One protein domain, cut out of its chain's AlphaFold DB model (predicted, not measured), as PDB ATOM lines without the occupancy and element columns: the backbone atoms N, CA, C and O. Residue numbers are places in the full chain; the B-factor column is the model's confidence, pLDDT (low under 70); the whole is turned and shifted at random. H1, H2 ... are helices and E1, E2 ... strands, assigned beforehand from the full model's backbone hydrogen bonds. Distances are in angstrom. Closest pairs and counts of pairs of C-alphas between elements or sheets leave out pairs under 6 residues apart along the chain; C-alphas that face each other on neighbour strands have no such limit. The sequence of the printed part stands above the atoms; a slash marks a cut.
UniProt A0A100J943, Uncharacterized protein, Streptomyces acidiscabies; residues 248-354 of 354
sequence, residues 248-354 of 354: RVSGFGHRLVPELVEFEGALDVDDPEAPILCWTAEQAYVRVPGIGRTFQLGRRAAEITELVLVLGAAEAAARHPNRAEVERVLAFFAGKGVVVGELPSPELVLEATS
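AT A GLANCE: This is residues 248 to 354 of the 354 residues of an uncharacterized protein of Streptomyces acidiscabies (UniProt A0A100J943). A small twisted wall of four strands, E1 to E4, has helix H1 over one face, and the helical hairpin H2 and H3 packs on H1 beyond the sheet; the other face is bare. A long link, residues 251 to 275, joins E1 to E2, and the tail, residues 346 to 354, sticks out. The printed part has 107 residues, in chain order E1 E2 E3 E4 H1 H2 H3, with an antiparallel sheet in that strand order; the class is mixed, with 49 residues in named elements, under half. It is compact, radius of gyration of the C-alphas 14.0 A, spanning 48 by 32 by 25 A.

HOW THE PARTS SIT: Start at E1, residues 248 to 250, and find N 248 and O 279 of E2, residues 276 to 279, 2.8 A apart. E3, residues 284 to 288, follows, with N 278 and O 285 at 2.8 A; then E4, residues 293 to 297, with N 286 and O 295 at 2.8 A. These form a meander, each strand the antiparallel neighbour of the one before. H1, residues 299 to 311, is on the sheet at a height of 9.3 A, making two layers, helix on one face, and lies over E2 and E3. H2, residues 313 to 319, touches H1 at Ala 316 and Val 308, C-alphas 5.2 A apart. H3, residues 323 to 334, touches H1, closest C-alphas Val 326 and Ile 304, 6.2 A, about perpendicular at 86 degrees. H1, H2 and H3 have every O i to N i+4 pair within hydrogen-bond range.

IN THESE COORDINATES: Find C-alpha 248 at (199.642, 126.623, 149.715), where E1 begins. H1 runs 18.2 A from C-alpha 299 at (190.508, 124.944, 140.248), and H3 runs 16.6 A to C-alpha 334 at (202.027, 127.681, 124.851).

THE WHOLE: The C-alphas of Glu 282 and Ser 354 are farthest apart, 49.9 A. The printed part has no cut, and residues 341 to 354 have pLDDT under 70.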
ATOM      1  N   ARG A 248     198.953 127.916 149.748       97.69
ATOM      2  CA  ARG A 248     199.642 126.623 149.715       97.69
ATOM      3  C   ARG A 248     200.438 126.522 148.421       97.69
ATOM      4  O   ARG A 248     200.002 127.053 147.401       97.69
ATOM      5  N   VAL A 249     201.570 125.827 148.454       97.19
ATOM      6  CA  VAL A 249     202.460 125.674 147.298       97.19
ATOM      7  C   VAL A 249     202.629 124.198 146.969       97.19
ATOM      8  O   VAL A 249     202.897 123.383 147.851       97.19
ATOM      9  N   SER A 250     202.480 123.850 145.693       96.25
ATOM     10  CA  SER A 250     202.663 122.473 145.240       96.25
ATOM     11  C   SER A 250     204.123 122.072 145.412       96.25
ATOM     12  O   SER A 250     205.020 122.794 144.976       96.25
ATOM     13  N   GLY A 251     204.361 120.936 146.066       93.31
ATOM     14  CA  GLY A 251     205.709 120.430 146.329       93.31
ATOM     15  C   GLY A 251     206.340 120.944 147.629       93.31
ATOM     16  O   GLY A 251     207.435 120.510 147.973       93.31
ATOM     17  N   PHE A 252     205.646 121.788 148.397       95.31
ATOM     18  CA  PHE A 252     206.075 122.252 149.725       95.31
ATOM     19  C   PHE A 252     204.992 121.916 150.755       95.31
ATOM     20  O   PHE A 252     204.018 122.651 150.907       95.31
ATOM     21  N   GLY A 253     205.106 120.734 151.375       93.69
ATOM     22  CA  GLY A 253     204.136 120.146 152.315       93.69
ATOM     23  C   GLY A 253     202.742 119.838 151.755       93.69
ATOM     24  O   GLY A 253     201.914 119.228 152.434       93.69
ATOM     25  N   HIS A 254     202.446 120.258 150.524       95.25
ATOM     26  CA  HIS A 254     201.110 120.201 149.952       95.25
ATOM     27  C   HIS A 254     201.127 119.787 148.480       95.25
ATOM     28  O   HIS A 254     202.042 120.110 147.719       95.25
ATOM     29  N   ARG A 255     200.041 119.127 148.071       96.06
ATOM     30  CA  ARG A 255     199.634 118.927 146.677       96.06
ATOM     31  C   ARG A 255     198.167 119.326 146.536       96.06
ATOM     32  O   ARG A 255     197.380 119.154 147.470       96.06
ATOM     33  N   LEU A 256     197.814 119.922 145.404       96.31
ATOM     34  CA  LEU A 256     196.448 120.327 145.081       96.31
ATOM     35  C   LEU A 256     195.580 119.096 144.777       96.31
ATOM     36  O   LEU A 256     194.422 119.043 145.198       96.31
ATOM     37  N   VAL A 257     196.169 118.135 144.067       95.25
ATOM     38  CA  VAL A 257     195.671 116.816 143.688       95.25
ATOM     39  C   VAL A 257     196.144 115.812 144.751       95.25
ATOM     40  O   VAL A 257     197.343 115.522 144.826       95.25
ATOM     41  N   PRO A 258     195.241 115.299 145.611       92.88
ATOM     42  CA  PRO A 258     195.606 114.444 146.743       92.88
ATOM     43  C   PRO A 258     196.389 113.184 146.358       92.88
ATOM     44  O   PRO A 258     197.250 112.735 147.109       92.88
ATOM     45  N   GLU A 259     196.134 112.633 145.174       91.50
ATOM     46  CA  GLU A 259     196.794 111.432 144.660       91.50
ATOM     47  C   GLU A 259     198.298 111.633 144.410       91.50
ATOM     48  O   GLU A 259     199.034 110.657 144.297       91.50
ATOM     49  N   LEU A 260     198.764 112.883 144.330       92.44
ATOM     50  CA  LEU A 260     200.170 113.220 144.095       92.44
ATOM     51  C   LEU A 260     200.981 113.392 145.385       92.44
ATOM     52  O   LEU A 260     202.189 113.607 145.298       92.44
ATOM     53  N   VAL A 261     200.351 113.341 146.568       88.56
ATOM     54  CA  VAL A 261     201.031 113.574 147.860       88.56
ATOM     55  C   VAL A 261     202.175 112.582 148.076       88.56
ATOM     56  O   VAL A 261     203.280 112.997 148.406       88.56
ATOM     57  N   GLU A 262     201.926 111.301 147.810       83.88
ATOM     58  CA  GLU A 262     202.888 110.203 147.998       83.88
ATOM     59  C   GLU A 262     203.583 109.801 146.682       83.88
ATOM     60  O   GLU A 262     204.168 108.724 146.580       83.88
ATOM     61  N   PHE A 263     203.475 110.616 145.625       86.19
ATOM     62  CA  PHE A 263     204.044 110.262 144.326       86.19
ATOM     63  C   PHE A 263     205.568 110.446 144.316       86.19
ATOM     64  O   PHE A 263     206.080 111.569 144.312       86.19
ATOM     65  N   GLU A 264     206.294 109.328 144.260       82.75
ATOM     66  CA  GLU A 264     207.741 109.303 144.052       82.75
ATOM     67  C   GLU A 264     208.099 109.612 142.588       82.75
ATOM     68  O   GLU A 264     207.438 109.152 141.658       82.75
ATOM     69  N   GLY A 265     209.173 110.377 142.369       81.19
ATOM     70  CA  GLY A 265     209.644 110.727 141.020       81.19
ATOM     71  C   GLY A 265     208.943 111.930 140.383       81.19
ATOM     72  O   GLY A 265     209.004 112.101 139.168       81.19
ATOM     73  N   ALA A 266     208.280 112.764 141.187       86.25
ATOM     74  CA  ALA A 266     207.718 114.034 140.745       86.25
ATOM     75  C   ALA A 266     208.779 114.908 140.047       86.25
ATOM     76  O   ALA A 266     209.827 115.188 140.624       86.25
ATOM     77  N   LEU A 267     208.508 115.348 138.817       85.25
ATOM     78  CA  LEU A 267     209.485 116.072 137.991       85.25
ATOM     79  C   LEU A 267     209.755 117.503 138.478       85.25
ATOM     80  O   LEU A 267     210.806 118.069 138.193       85.25
ATOM     81  N   ASP A 268     208.814 118.091 139.213       84.06
ATOM     82  CA  ASP A 268     208.861 119.491 139.623       84.06
ATOM     83  C   ASP A 268     209.698 119.749 140.882       84.06
ATOM     84  O   ASP A 268     210.069 120.892 141.135       84.06
ATOM     85  N   VAL A 269     209.970 118.726 141.698       81.75
ATOM     86  CA  VAL A 269     210.370 118.908 143.110       81.75
ATOM     87  C   VAL A 269     211.721 119.587 143.312       81.75
ATOM     88  O   VAL A 269     211.868 120.334 144.277       81.75
ATOM     89  N   ASP A 270     212.666 119.381 142.396       85.56
ATOM     90  CA  ASP A 270     214.032 119.910 142.498       85.56
ATOM     91  C   ASP A 270     214.362 120.929 141.396       85.56
ATOM     92  O   ASP A 270     215.443 121.518 141.400       85.56
ATOM     93  N   ASP A 271     213.446 121.162 140.449       88.81
ATOM     94  CA  ASP A 271     213.682 122.064 139.323       88.81
ATOM     95  C   ASP A 271     213.288 123.512 139.685       88.81
ATOM     96  O   ASP A 271     212.098 123.799 139.873       88.81
ATOM     97  N   PRO A 272     214.247 124.453 139.799       88.38
ATOM     98  CA  PRO A 272     213.942 125.856 140.064       88.38
ATOM     99  C   PRO A 272     213.318 126.591 138.869       88.38
ATOM    100  O   PRO A 272     212.732 127.651 139.075       88.38
ATOM    101  N   GLU A 273     213.433 126.058 137.649       88.31
ATOM    102  CA  GLU A 273     212.876 126.667 136.434       88.31
ATOM    103  C   GLU A 273     211.455 126.167 136.135       88.31
ATOM    104  O   GLU A 273     210.691 126.830 135.426       88.31
ATOM    105  N   ALA A 274     211.060 125.029 136.716       89.06
ATOM    106  CA  ALA A 274     209.704 124.516 136.592       89.06
ATOM    107  C   ALA A 274     208.690 125.490 137.225       89.06
ATOM    108  O   ALA A 274     208.918 125.982 138.338       89.06
ATOM    109  N   PRO A 275     207.533 125.741 136.579       92.25
ATOM    110  CA  PRO A 275     206.513 126.628 137.123       92.25
ATOM    111  C   PRO A 275     206.097 126.279 138.561       92.25
ATOM    112  O   PRO A 275     206.010 125.114 138.955       92.25
ATOM    113  N   ILE A 276     205.811 127.320 139.343       94.44
ATOM    114  CA  ILE A 276     205.347 127.217 140.726       94.44
ATOM    115  C   ILE A 276     203.830 127.366 140.739       94.44
ATOM    116  O   ILE A 276     203.301 128.420 140.371       94.44
ATOM    117  N   LEU A 277     203.134 126.315 141.170       96.62
ATOM    118  CA  LEU A 277     201.697 126.338 141.414       96.62
ATOM    119  C   LEU A 277     201.425 126.651 142.888       96.62
ATOM    120  O   LEU A 277     201.816 125.890 143.773       96.62
ATOM    121  N   CYS A 278     200.691 127.731 143.131       97.31
ATOM    122  CA  CYS A 278     200.198 128.124 144.446       97.31
ATOM    123  C   CYS A 278     198.666 128.182 144.443       97.31
ATOM    124  O   CYS A 278     198.056 128.442 143.407       97.31
ATOM    125  N   TRP A 279     198.013 127.998 145.587       97.94
ATOM    126  CA  TRP A 279     196.559 128.156 145.685       97.94
ATOM    127  C   TRP A 279     196.088 128.576 147.073       97.94
ATOM    128  O   TRP A 279     196.711 128.284 148.090       97.94
ATOM    129  N   THR A 280     194.931 129.227 147.102       95.88
ATOM    130  CA  THR A 280     194.126 129.457 148.302       95.88
ATOM    131  C   THR A 280     192.872 128.578 148.247       95.88
ATOM    132  O   THR A 280     192.723 127.731 147.361       95.88
ATOM    133  N   ALA A 281     191.941 128.766 149.184       91.19
ATOM    134  CA  ALA A 281     190.626 128.134 149.096       91.19
ATOM    135  C   ALA A 281     189.823 128.593 147.860       91.19
ATOM    136  O   ALA A 281     188.959 127.859 147.386       91.19
ATOM    137  N   GLU A 282     190.110 129.786 147.333       88.25
ATOM    138  CA  GLU A 282     189.296 130.434 146.301       88.25
ATOM    139  C   GLU A 282     189.896 130.324 144.898       88.25
ATOM    140  O   GLU A 282     189.160 130.182 143.921       88.25
ATOM    141  N   GLN A 283     191.220 130.439 144.775       94.38
ATOM    142  CA  GLN A 283     191.901 130.615 143.491       94.38
ATOM    143  C   GLN A 283     193.242 129.891 143.450       94.38
ATOM    144  O   GLN A 283     193.871 129.654 144.480       94.38
ATOM    145  N   ALA A 284     193.695 129.583 142.236       97.31
ATOM    146  CA  ALA A 284     195.016 129.036 141.976       97.31
ATOM    147  C   ALA A 284     195.836 129.977 141.090       97.31
ATOM    148  O   ALA A 284     195.300 130.697 140.245       97.31
ATOM    149  N   TYR A 285     197.149 129.943 141.279       96.56
ATOM    150  CA  TYR A 285     198.114 130.825 140.648       96.56
ATOM    151  C   TYR A 285     199.294 130.012 140.143       96.56
ATOM    152  O   TYR A 285     199.850 129.204 140.879       96.56
ATOM    153  N   VAL A 286     199.710 130.256 138.907       95.00
ATOM    154  CA  VAL A 286     200.927 129.669 138.345       95.00
ATOM    155  C   VAL A 286     201.903 130.782 138.033       95.00
ATOM    156  O   VAL A 286     201.603 131.674 137.235       95.00
ATOM    157  N   ARG A 287     203.075 130.731 138.660       91.19
ATOM    158  CA  ARG A 287     204.201 131.612 138.361       91.19
ATOM    159  C   ARG A 287     205.229 130.841 137.558       91.19
ATOM    160  O   ARG A 287     205.675 129.783 137.981       91.19
ATOM    161  N   VAL A 288     205.625 131.397 136.421       85.81
ATOM    162  CA  VAL A 288     206.687 130.822 135.593       85.81
ATOM    163  C   VAL A 288     207.980 131.594 135.867       85.81
ATOM    164  O   VAL A 288     207.997 132.816 135.639       85.81
ATOM    165  N   PRO A 289     209.034 130.933 136.379       76.75
ATOM    166  CA  PRO A 289     210.365 131.523 136.498       76.75
ATOM    167  C   PRO A 289     210.853 132.110 135.159       76.75
ATOM    168  O   PRO A 289     210.439 131.686 134.083       76.75
ATOM    169  N   GLY A 290     211.649 133.180 135.204       70.25
ATOM    170  CA  GLY A 290     212.215 133.838 134.013       70.25
ATOM    171  C   GLY A 290     211.267 134.737 133.200       70.25
ATOM    172  O   GLY A 290     211.695 135.776 132.707       70.25
ATOM    173  N   ILE A 291     209.971 134.418 133.101       72.25
ATOM    174  CA  ILE A 291     209.003 135.208 132.302       72.25
ATOM    175  C   ILE A 291     208.349 136.326 133.138       72.25
ATOM    176  O   ILE A 291     207.757 137.261 132.598       72.25
ATOM    177  N   GLY A 292     208.446 136.255 134.470       71.25
ATOM    178  CA  GLY A 292     207.947 137.298 135.374       71.25
ATOM    179  C   GLY A 292     206.418 137.430 135.404       71.25
ATOM    180  O   GLY A 292     205.893 138.440 135.866       71.25
ATOM    181  N   ARG A 293     205.689 136.422 134.907       82.62
ATOM    182  CA  ARG A 293     204.226 136.444 134.770       82.62
ATOM    183  C   ARG A 293     203.558 135.442 135.700       82.62
ATOM    184  O   ARG A 293     203.964 134.285 135.773       82.62
ATOM    185  N   THR A 294     202.488 135.898 136.345       90.56
ATOM    186  CA  THR A 294     201.599 135.075 137.174       90.56
ATOM    187  C   THR A 294     200.271 134.901 136.446       90.56
ATOM    188  O   THR A 294     199.663 135.890 136.030       90.56
ATOM    189  N   PHE A 295     199.817 133.662 136.300       92.50
ATOM    190  CA  PHE A 295     198.531 133.313 135.703       92.50
ATOM    191  C   PHE A 295     197.567 132.879 136.795       92.50
ATOM    192  O   PHE A 295     197.912 132.031 137.612       92.50
ATOM    193  N   GLN A 296     196.361 133.433 136.795       95.25
ATOM    194  CA  GLN A 296     195.280 132.957 137.647       95.25
ATOM    195  C   GLN A 296     194.510 131.859 136.914       95.25
ATOM    196  O   GLN A 296     194.155 132.022 135.744       95.25
ATOM    197  N   LEU A 297     194.255 130.750 137.601       95.31
ATOM    198  CA  LEU A 297     193.582 129.579 137.060       95.31
ATOM    199  C   LEU A 297     192.356 129.223 137.899       95.31
ATOM    200  O   LEU A 297     192.365 129.314 139.126       95.31
ATOM    201  N   GLY A 298     191.320 128.720 137.225       94.88
ATOM    202  CA  GLY A 298     190.247 127.997 137.901       94.88
ATOM    203  C   GLY A 298     190.750 126.658 138.448       94.88
ATOM    204  O   GLY A 298     191.657 126.049 137.875       94.88
ATOM    205  N   ARG A 299     190.118 126.168 139.522       94.69
ATOM    206  CA  ARG A 299     190.508 124.944 140.248       94.69
ATOM    207  C   ARG A 299     190.824 123.759 139.331       94.69
ATOM    208  O   ARG A 299     191.889 123.165 139.437       94.69
ATOM    209  N   ARG A 300     189.933 123.474 138.379       94.44
ATOM    210  CA  ARG A 300     190.084 122.353 137.444       94.44
ATOM    211  C   ARG A 300     191.330 122.467 136.557       94.44
ATOM    212  O   ARG A 300     192.034 121.487 136.351       94.44
ATOM    213  N   ALA A 301     191.607 123.663 136.038       95.44
ATOM    214  CA  ALA A 301     192.795 123.906 135.222       95.44
ATOM    215  C   ALA A 301     194.078 123.814 136.057       95.44
ATOM    216  O   ALA A 301     195.098 123.345 135.560       95.44
ATOM    217  N   ALA A 302     194.022 124.222 137.326       96.75
ATOM    218  CA  ALA A 302     195.140 124.103 138.252       96.75
ATOM    219  C   ALA A 302     195.469 122.643 138.602       96.75
ATOM    220  O   ALA A 302     196.639 122.289 138.600       96.75
ATOM    221  N   GLU A 303     194.465 121.785 138.812       96.31
ATOM    222  CA  GLU A 303     194.667 120.341 139.039       96.31
ATOM    223  C   GLU A 303     195.347 119.671 137.839       96.31
ATOM    224  O   GLU A 303     196.315 118.932 137.993       96.31
ATOM    225  N   ILE A 304     194.890 119.988 136.625       96.06
ATOM    226  CA  ILE A 304     195.529 119.511 135.391       96.06
ATOM    227  C   ILE A 304     196.955 120.051 135.272       96.06
ATOM    228  O   ILE A 304     197.859 119.317 134.883       96.06
ATOM    229  N   THR A 305     197.164 121.325 135.606       95.94
ATOM    230  CA  THR A 305     198.501 121.927 135.581       95.94
ATOM    231  C   THR A 305     199.434 121.220 136.559       95.94
ATOM    232  O   THR A 305     200.559 120.912 136.188       95.94
ATOM    233  N   GLU A 306     198.970 120.900 137.771       96.06
ATOM    234  CA  GLU A 306     199.765 120.141 138.740       96.06
ATOM    235  C   GLU A 306     200.113 118.742 138.226       96.06
ATOM    236  O   GLU A 306     201.268 118.339 138.312       96.06
ATOM    237  N   LEU A 307     199.154 118.028 137.624       95.56
ATOM    238  CA  LEU A 307     199.417 116.722 137.010       95.56
ATOM    239  C   LEU A 307     200.514 116.811 135.946       95.56
ATOM    240  O   LEU A 307     201.412 115.975 135.929       95.56
ATOM    241  N   VAL A 308     200.463 117.826 135.080       94.75
ATOM    242  CA  VAL A 308     201.483 118.042 134.045       94.75
ATOM    243  C   VAL A 308     202.845 118.361 134.668       94.75
ATOM    244  O   VAL A 308     203.840 117.793 134.229       94.75
ATOM    245  N   LEU A 309     202.895 119.225 135.685       92.94
ATOM    246  CA  LEU A 309     204.139 119.590 136.371       92.94
ATOM    247  C   LEU A 309     204.787 118.389 137.071       92.94
ATOM    248  O   LEU A 309     205.998 118.214 137.002       92.94
ATOM    249  N   VAL A 310     203.981 117.555 137.729       93.62
ATOM    250  CA  VAL A 310     204.464 116.433 138.541       93.62
ATOM    251  C   VAL A 310     204.806 115.212 137.688       93.62
ATOM    252  O   VAL A 310     205.822 114.568 137.933       93.62
ATOM    253  N   LEU A 311     203.972 114.879 136.699       92.38
ATOM    254  CA  LEU A 311     204.068 113.628 135.933       92.38
ATOM    255  C   LEU A 311     204.677 113.814 134.536       92.38
ATOM    256  O   LEU A 311     205.056 112.839 133.887       92.38
ATOM    257  N   GLY A 312     204.723 115.049 134.038       90.56
ATOM    258  CA  GLY A 312     204.953 115.344 132.630       90.56
ATOM    259  C   GLY A 312     203.669 115.235 131.800       90.56
ATOM    260  O   GLY A 312     202.698 114.567 132.163       90.56
ATOM    261  N   ALA A 313     203.651 115.903 130.646       88.31
ATOM    262  CA  ALA A 313     202.436 116.062 129.848       88.31
ATOM    263  C   ALA A 313     201.863 114.733 129.322       88.31
ATOM    264  O   ALA A 313     200.645 114.549 129.329       88.31
ATOM    265  N   ALA A 314     202.721 113.803 128.883       87.44
ATOM    266  CA  ALA A 314     202.297 112.511 128.342       87.44
ATOM    267  C   ALA A 314     201.576 111.652 129.392       87.44
ATOM    268  O   ALA A 314     200.467 111.176 129.147       87.44
ATOM    269  N   GLU A 315     202.174 111.514 130.575       89.19
ATOM    270  CA  GLU A 315     201.607 110.733 131.675       89.19
ATOM    271  C   GLU A 315     200.366 111.420 132.261       89.19
ATOM    272  O   GLU A 315     199.354 110.767 132.518       89.19
ATOM    273  N   ALA A 316     200.383 112.752 132.384       89.44
ATOM    274  CA  ALA A 316     199.206 113.517 132.783       89.44
ATOM    275  C   ALA A 316     198.025 113.281 131.827       89.44
ATOM    276  O   ALA A 316     196.903 113.051 132.278       89.44
ATOM    277  N   ALA A 317     198.264 113.274 130.512       89.44
ATOM    278  CA  ALA A 317     197.239 112.987 129.511       89.44
ATOM    279  C   ALA A 317     196.722 111.540 129.557       89.44
ATOM    280  O   ALA A 317     195.556 111.317 129.236       89.44
ATOM    281  N   ALA A 318     197.560 110.573 129.944       89.75
ATOM    282  CA  ALA A 318     197.166 109.174 130.090       89.75
ATOM    283  C   ALA A 318     196.327 108.923 131.355       89.75
ATOM    284  O   ALA A 318     195.370 108.152 131.314       89.75
ATOM    285  N   ARG A 319     196.661 109.585 132.472       86.94
ATOM    286  CA  ARG A 319     195.952 109.422 133.756       86.94
ATOM    287  C   ARG A 319     194.686 110.254 133.866       86.94
ATOM    288  O   ARG A 319     193.771 109.897 134.607       86.94
ATOM    289  N   HIS A 320     194.636 111.388 133.180       90.06
ATOM    290  CA  HIS A 320     193.500 112.281 133.277       90.06
ATOM    291  C   HIS A 320     192.307 111.744 132.462       90.06
ATOM    292  O   HIS A 320     192.471 111.453 131.277       90.06
ATOM    293  N   PRO A 321     191.077 111.687 133.018       88.31
ATOM    294  CA  PRO A 321     189.916 111.113 132.323       88.31
ATOM    295  C   PRO A 321     189.556 111.796 130.997       88.31
ATOM    296  O   PRO A 321     188.859 111.222 130.163       88.31
ATOM    297  N   ASN A 322     189.996 113.042 130.812       91.19
ATOM    298  CA  ASN A 322     189.742 113.825 129.614       91.19
ATOM    299  C   ASN A 322     191.056 114.372 129.043       91.19
ATOM    300  O   ASN A 322     191.560 115.398 129.506       91.19
ATOM    301  N   ARG A 323     191.596 113.708 128.019       92.12
ATOM    302  CA  ARG A 323     192.823 114.136 127.330       92.12
ATOM    303  C   ARG A 323     192.704 115.531 126.708       92.12
ATOM    304  O   ARG A 323     193.635 116.325 126.814       92.12
ATOM    305  N   ALA A 324     191.545 115.868 126.139       92.56
ATOM    306  CA  ALA A 324     191.320 117.173 125.518       92.56
ATOM    307  C   ALA A 324     191.387 118.327 126.539       92.56
ATOM    308  O   ALA A 324     191.715 119.459 126.191       92.56
ATOM    309  N   GLU A 325     191.093 118.067 127.819       93.94
ATOM    310  CA  GLU A 325     191.302 119.052 128.888       93.94
ATOM    311  C   GLU A 325     192.787 119.332 129.138       93.94
ATOM    312  O   GLU A 325     193.157 120.498 129.277       93.94
ATOM    313  N   VAL A 326     193.627 118.295 129.127       93.50
ATOM    314  CA  VAL A 326     195.086 118.432 129.269       93.50
ATOM    315  C   VAL A 326     195.666 119.217 128.096       93.50
ATOM    316  O   VAL A 326     196.384 120.194 128.297       93.50
ATOM    317  N   GLU A 327     195.268 118.873 126.871       93.50
ATOM    318  CA  GLU A 327     195.688 119.577 125.654       93.50
ATOM    319  C   GLU A 327     195.292 121.064 125.672       93.50
ATOM    320  O   GLU A 327     196.094 121.919 125.298       93.50
ATOM    321  N   ARG A 328     194.098 121.407 126.181       94.25
ATOM    322  CA  ARG A 328     193.672 122.811 126.334       94.25
ATOM    323  C   ARG A 328     194.532 123.596 127.324       94.25
ATOM    324  O   ARG A 328     194.825 124.761 127.058       94.25
ATOM    325  N   VAL A 329     194.925 122.993 128.447       93.94
ATOM    326  CA  VAL A 329     195.803 123.648 129.436       93.94
ATOM    327  C   VAL A 329     197.195 123.881 128.851       93.94
ATOM    328  O   VAL A 329     197.726 124.986 128.958       93.94
ATOM    329  N   LEU A 330     197.758 122.890 128.157       92.50
ATOM    330  CA  LEU A 330     199.048 123.034 127.478       92.50
ATOM    331  C   LEU A 330     198.999 124.119 126.395       92.50
ATOM    332  O   LEU A 330     199.864 124.993 126.356       92.50
ATOM    333  N   ALA A 331     197.946 124.127 125.570       92.56
ATOM    334  CA  ALA A 331     197.746 125.142 124.539       92.56
ATOM    335  C   ALA A 331     197.591 126.555 125.126       92.56
ATOM    336  O   ALA A 331     198.089 127.520 124.543       92.56
ATOM    337  N   PHE A 332     196.938 126.693 126.287       92.69
ATOM    338  CA  PHE A 332     196.841 127.973 126.991       92.69
ATOM    339  C   PHE A 332     198.225 128.525 127.344       92.69
ATOM    340  O   PHE A 332     198.505 129.681 127.032       92.69
ATOM    341  N   PHE A 333     199.097 127.714 127.949       90.75
ATOM    342  CA  PHE A 333     200.444 128.151 128.319       90.75
ATOM    343  C   PHE A 333     201.331 128.400 127.096       90.75
ATOM    344  O   PHE A 333     201.966 129.456 127.017       90.75
ATOM    345  N   ALA A 334     201.289 127.513 126.100       89.88
ATOM    346  CA  ALA A 334     202.027 127.681 124.851       89.88
ATOM    347  C   ALA A 334     201.640 128.992 124.142       89.88
ATOM    348  O   ALA A 334     202.506 129.776 123.756       89.88
ATOM    349  N   GLY A 335     200.341 129.316 124.088       87.38
ATOM    350  CA  GLY A 335     199.834 130.588 123.560       87.38
ATOM    351  C   GLY A 335     200.265 131.833 124.354       87.38
ATOM    352  O   GLY A 335     200.021 132.959 123.920       87.38
ATOM    353  N   LYS A 336     200.898 131.662 125.521       86.31
ATOM    354  CA  LYS A 336     201.495 132.729 126.339       86.31
ATOM    355  C   LYS A 336     203.026 132.699 126.344       86.31
ATOM    356  O   LYS A 336     203.610 133.503 127.073       86.31
ATOM    357  N   GLY A 337     203.642 131.838 125.530       83.62
ATOM    358  CA  GLY A 337     205.092 131.652 125.460       83.62
ATOM    359  C   GLY A 337     205.664 130.865 126.639       83.62
ATOM    360  O   GLY A 337     206.832 131.029 126.962       83.62
ATOM    361  N   VAL A 338     204.835 130.066 127.317       81.88
ATOM    362  CA  VAL A 338     205.220 129.261 128.479       81.88
ATOM    363  C   VAL A 338     205.191 127.787 128.096       81.88
ATOM    364  O   VAL A 338     204.181 127.299 127.594       81.88
ATOM    365  N   VAL A 339     206.263 127.066 128.413       78.50
ATOM    366  CA  VAL A 339     206.304 125.604 128.317       78.50
ATOM    367  C   VAL A 339     206.133 125.031 129.722       78.50
ATOM    368  O   VAL A 339     206.947 125.288 130.601       78.50
ATOM    369  N   VAL A 340     205.044 124.293 129.947       71.75
ATOM    370  CA  VAL A 340     204.754 123.599 131.225       71.75
ATOM    371  C   VAL A 340     204.973 122.082 131.086       71.75
ATOM    372  O   VAL A 340     204.817 121.332 132.037       71.75
ATOM    373  N   GLY A 341     205.358 121.635 129.889       63.59
ATOM    374  CA  GLY A 341     205.557 120.248 129.476       63.59
ATOM    375  C   GLY A 341     205.255 120.110 127.980       63.59
ATOM    376  O   GLY A 341     204.530 120.936 127.421       63.59
ATOM    377  N   GLU A 342     205.788 119.077 127.328       57.41
ATOM    378  CA  GLU A 342     205.507 118.780 125.916       57.41
ATOM    379  C   GLU A 342     204.822 117.418 125.777       57.41
ATOM    380  O   GLU A 342     205.266 116.420 126.349       57.41
ATOM    381  N   LEU A 343     203.723 117.370 125.019       47.09
ATOM    382  CA  LEU A 343     203.156 116.101 124.571       47.09
ATOM    383  C   LEU A 343     203.968 115.605 123.370       47.09
ATOM    384  O   LEU A 343     204.187 116.390 122.445       47.09
ATOM    385  N   PRO A 344     204.360 114.321 123.317       41.09
ATOM    386  CA  PRO A 344     204.883 113.757 122.083       41.09
ATOM    387  C   PRO A 344     203.830 113.901 120.977       41.09
ATOM    388  O   PRO A 344     202.630 113.708 121.207       41.09
ATOM    389  N   SER A 345     204.286 114.263 119.777       39.12
ATOM    390  CA  SER A 345     203.411 114.389 118.611       39.12
ATOM    391  C   SER A 345     202.686 113.058 118.354       39.12
ATOM    392  O   SER A 345     203.317 112.001 118.447       39.12
ATOM    393  N   PRO A 346     201.384 113.073 118.012       42.72
ATOM    394  CA  PRO A 346     200.586 111.854 117.845       42.72
ATOM    395  C   PRO A 346     201.083 110.909 116.734       42.72
ATOM    396  O   PRO A 346     200.647 109.763 116.681       42.72
ATOM    397  N   GLU A 347     202.017 111.341 115.883       39.19
ATOM    398  CA  GLU A 347     202.600 110.523 114.810       39.19
ATOM    399  C   GLU A 347     203.650 109.494 115.283       39.19
ATOM    400  O   GLU A 347     204.020 108.618 114.510       39.19
ATOM    401  N   LEU A 348     204.096 109.529 116.547       38.53
ATOM    402  CA  LEU A 348     205.181 108.662 117.050       38.53
ATOM    403  C   LEU A 348     204.734 107.443 117.883       38.53
ATOM    404  O   LEU A 348     205.579 106.722 118.401       38.53
ATOM    405  N   VAL A 349     203.429 107.165 118.009       38.88
ATOM    406  CA  VAL A 349     202.918 106.044 118.841       38.88
ATOM    407  C   VAL A 349     202.646 104.758 118.031       38.88
ATOM    408  O   VAL A 349     202.160 103.773 118.579       38.88
ATOM    409  N   LEU A 350     202.986 104.707 116.736       36.34
ATOM    410  CA  LEU A 350     202.727 103.523 115.896       36.34
ATOM    411  C   LEU A 350     203.873 102.504 115.772       36.34
ATOM    412  O   LEU A 350     203.665 101.473 115.140       36.34
ATOM    413  N   GLU A 351     205.026 102.687 116.417       35.34
ATOM    414  CA  GLU A 351     206.111 101.690 116.363       35.34
ATOM    415  C   GLU A 351     206.610 101.284 117.754       35.34
ATOM    416  O   GLU A 351     207.697 101.651 118.182       35.34
ATOM    417  N   ALA A 352     205.805 100.493 118.467       32.97
ATOM    418  CA  ALA A 352     206.295  99.616 119.535       32.97
ATOM    419  C   ALA A 352     205.287  98.495 119.843       32.97
ATOM    420  O   ALA A 352     204.808  98.358 120.962       32.97
ATOM    421  N   THR A 353     204.933  97.689 118.840       38.19
ATOM    422  CA  THR A 353     204.474  96.307 119.067       38.19
ATOM    423  C   THR A 353     204.969  95.424 117.925       38.19
ATOM    424  O   THR A 353     204.378  95.377 116.850       38.19
ATOM    425  N   SER A 354     206.068  94.717 118.184       34.88
ATOM    426  CA  SER A 354     206.447  93.476 117.504       34.88
ATOM    427  C   SER A 354     207.178  92.579 118.484       34.88
ATOM    428  O   SER A 354     208.167  93.090 119.061       34.88
TER     429      SER A 354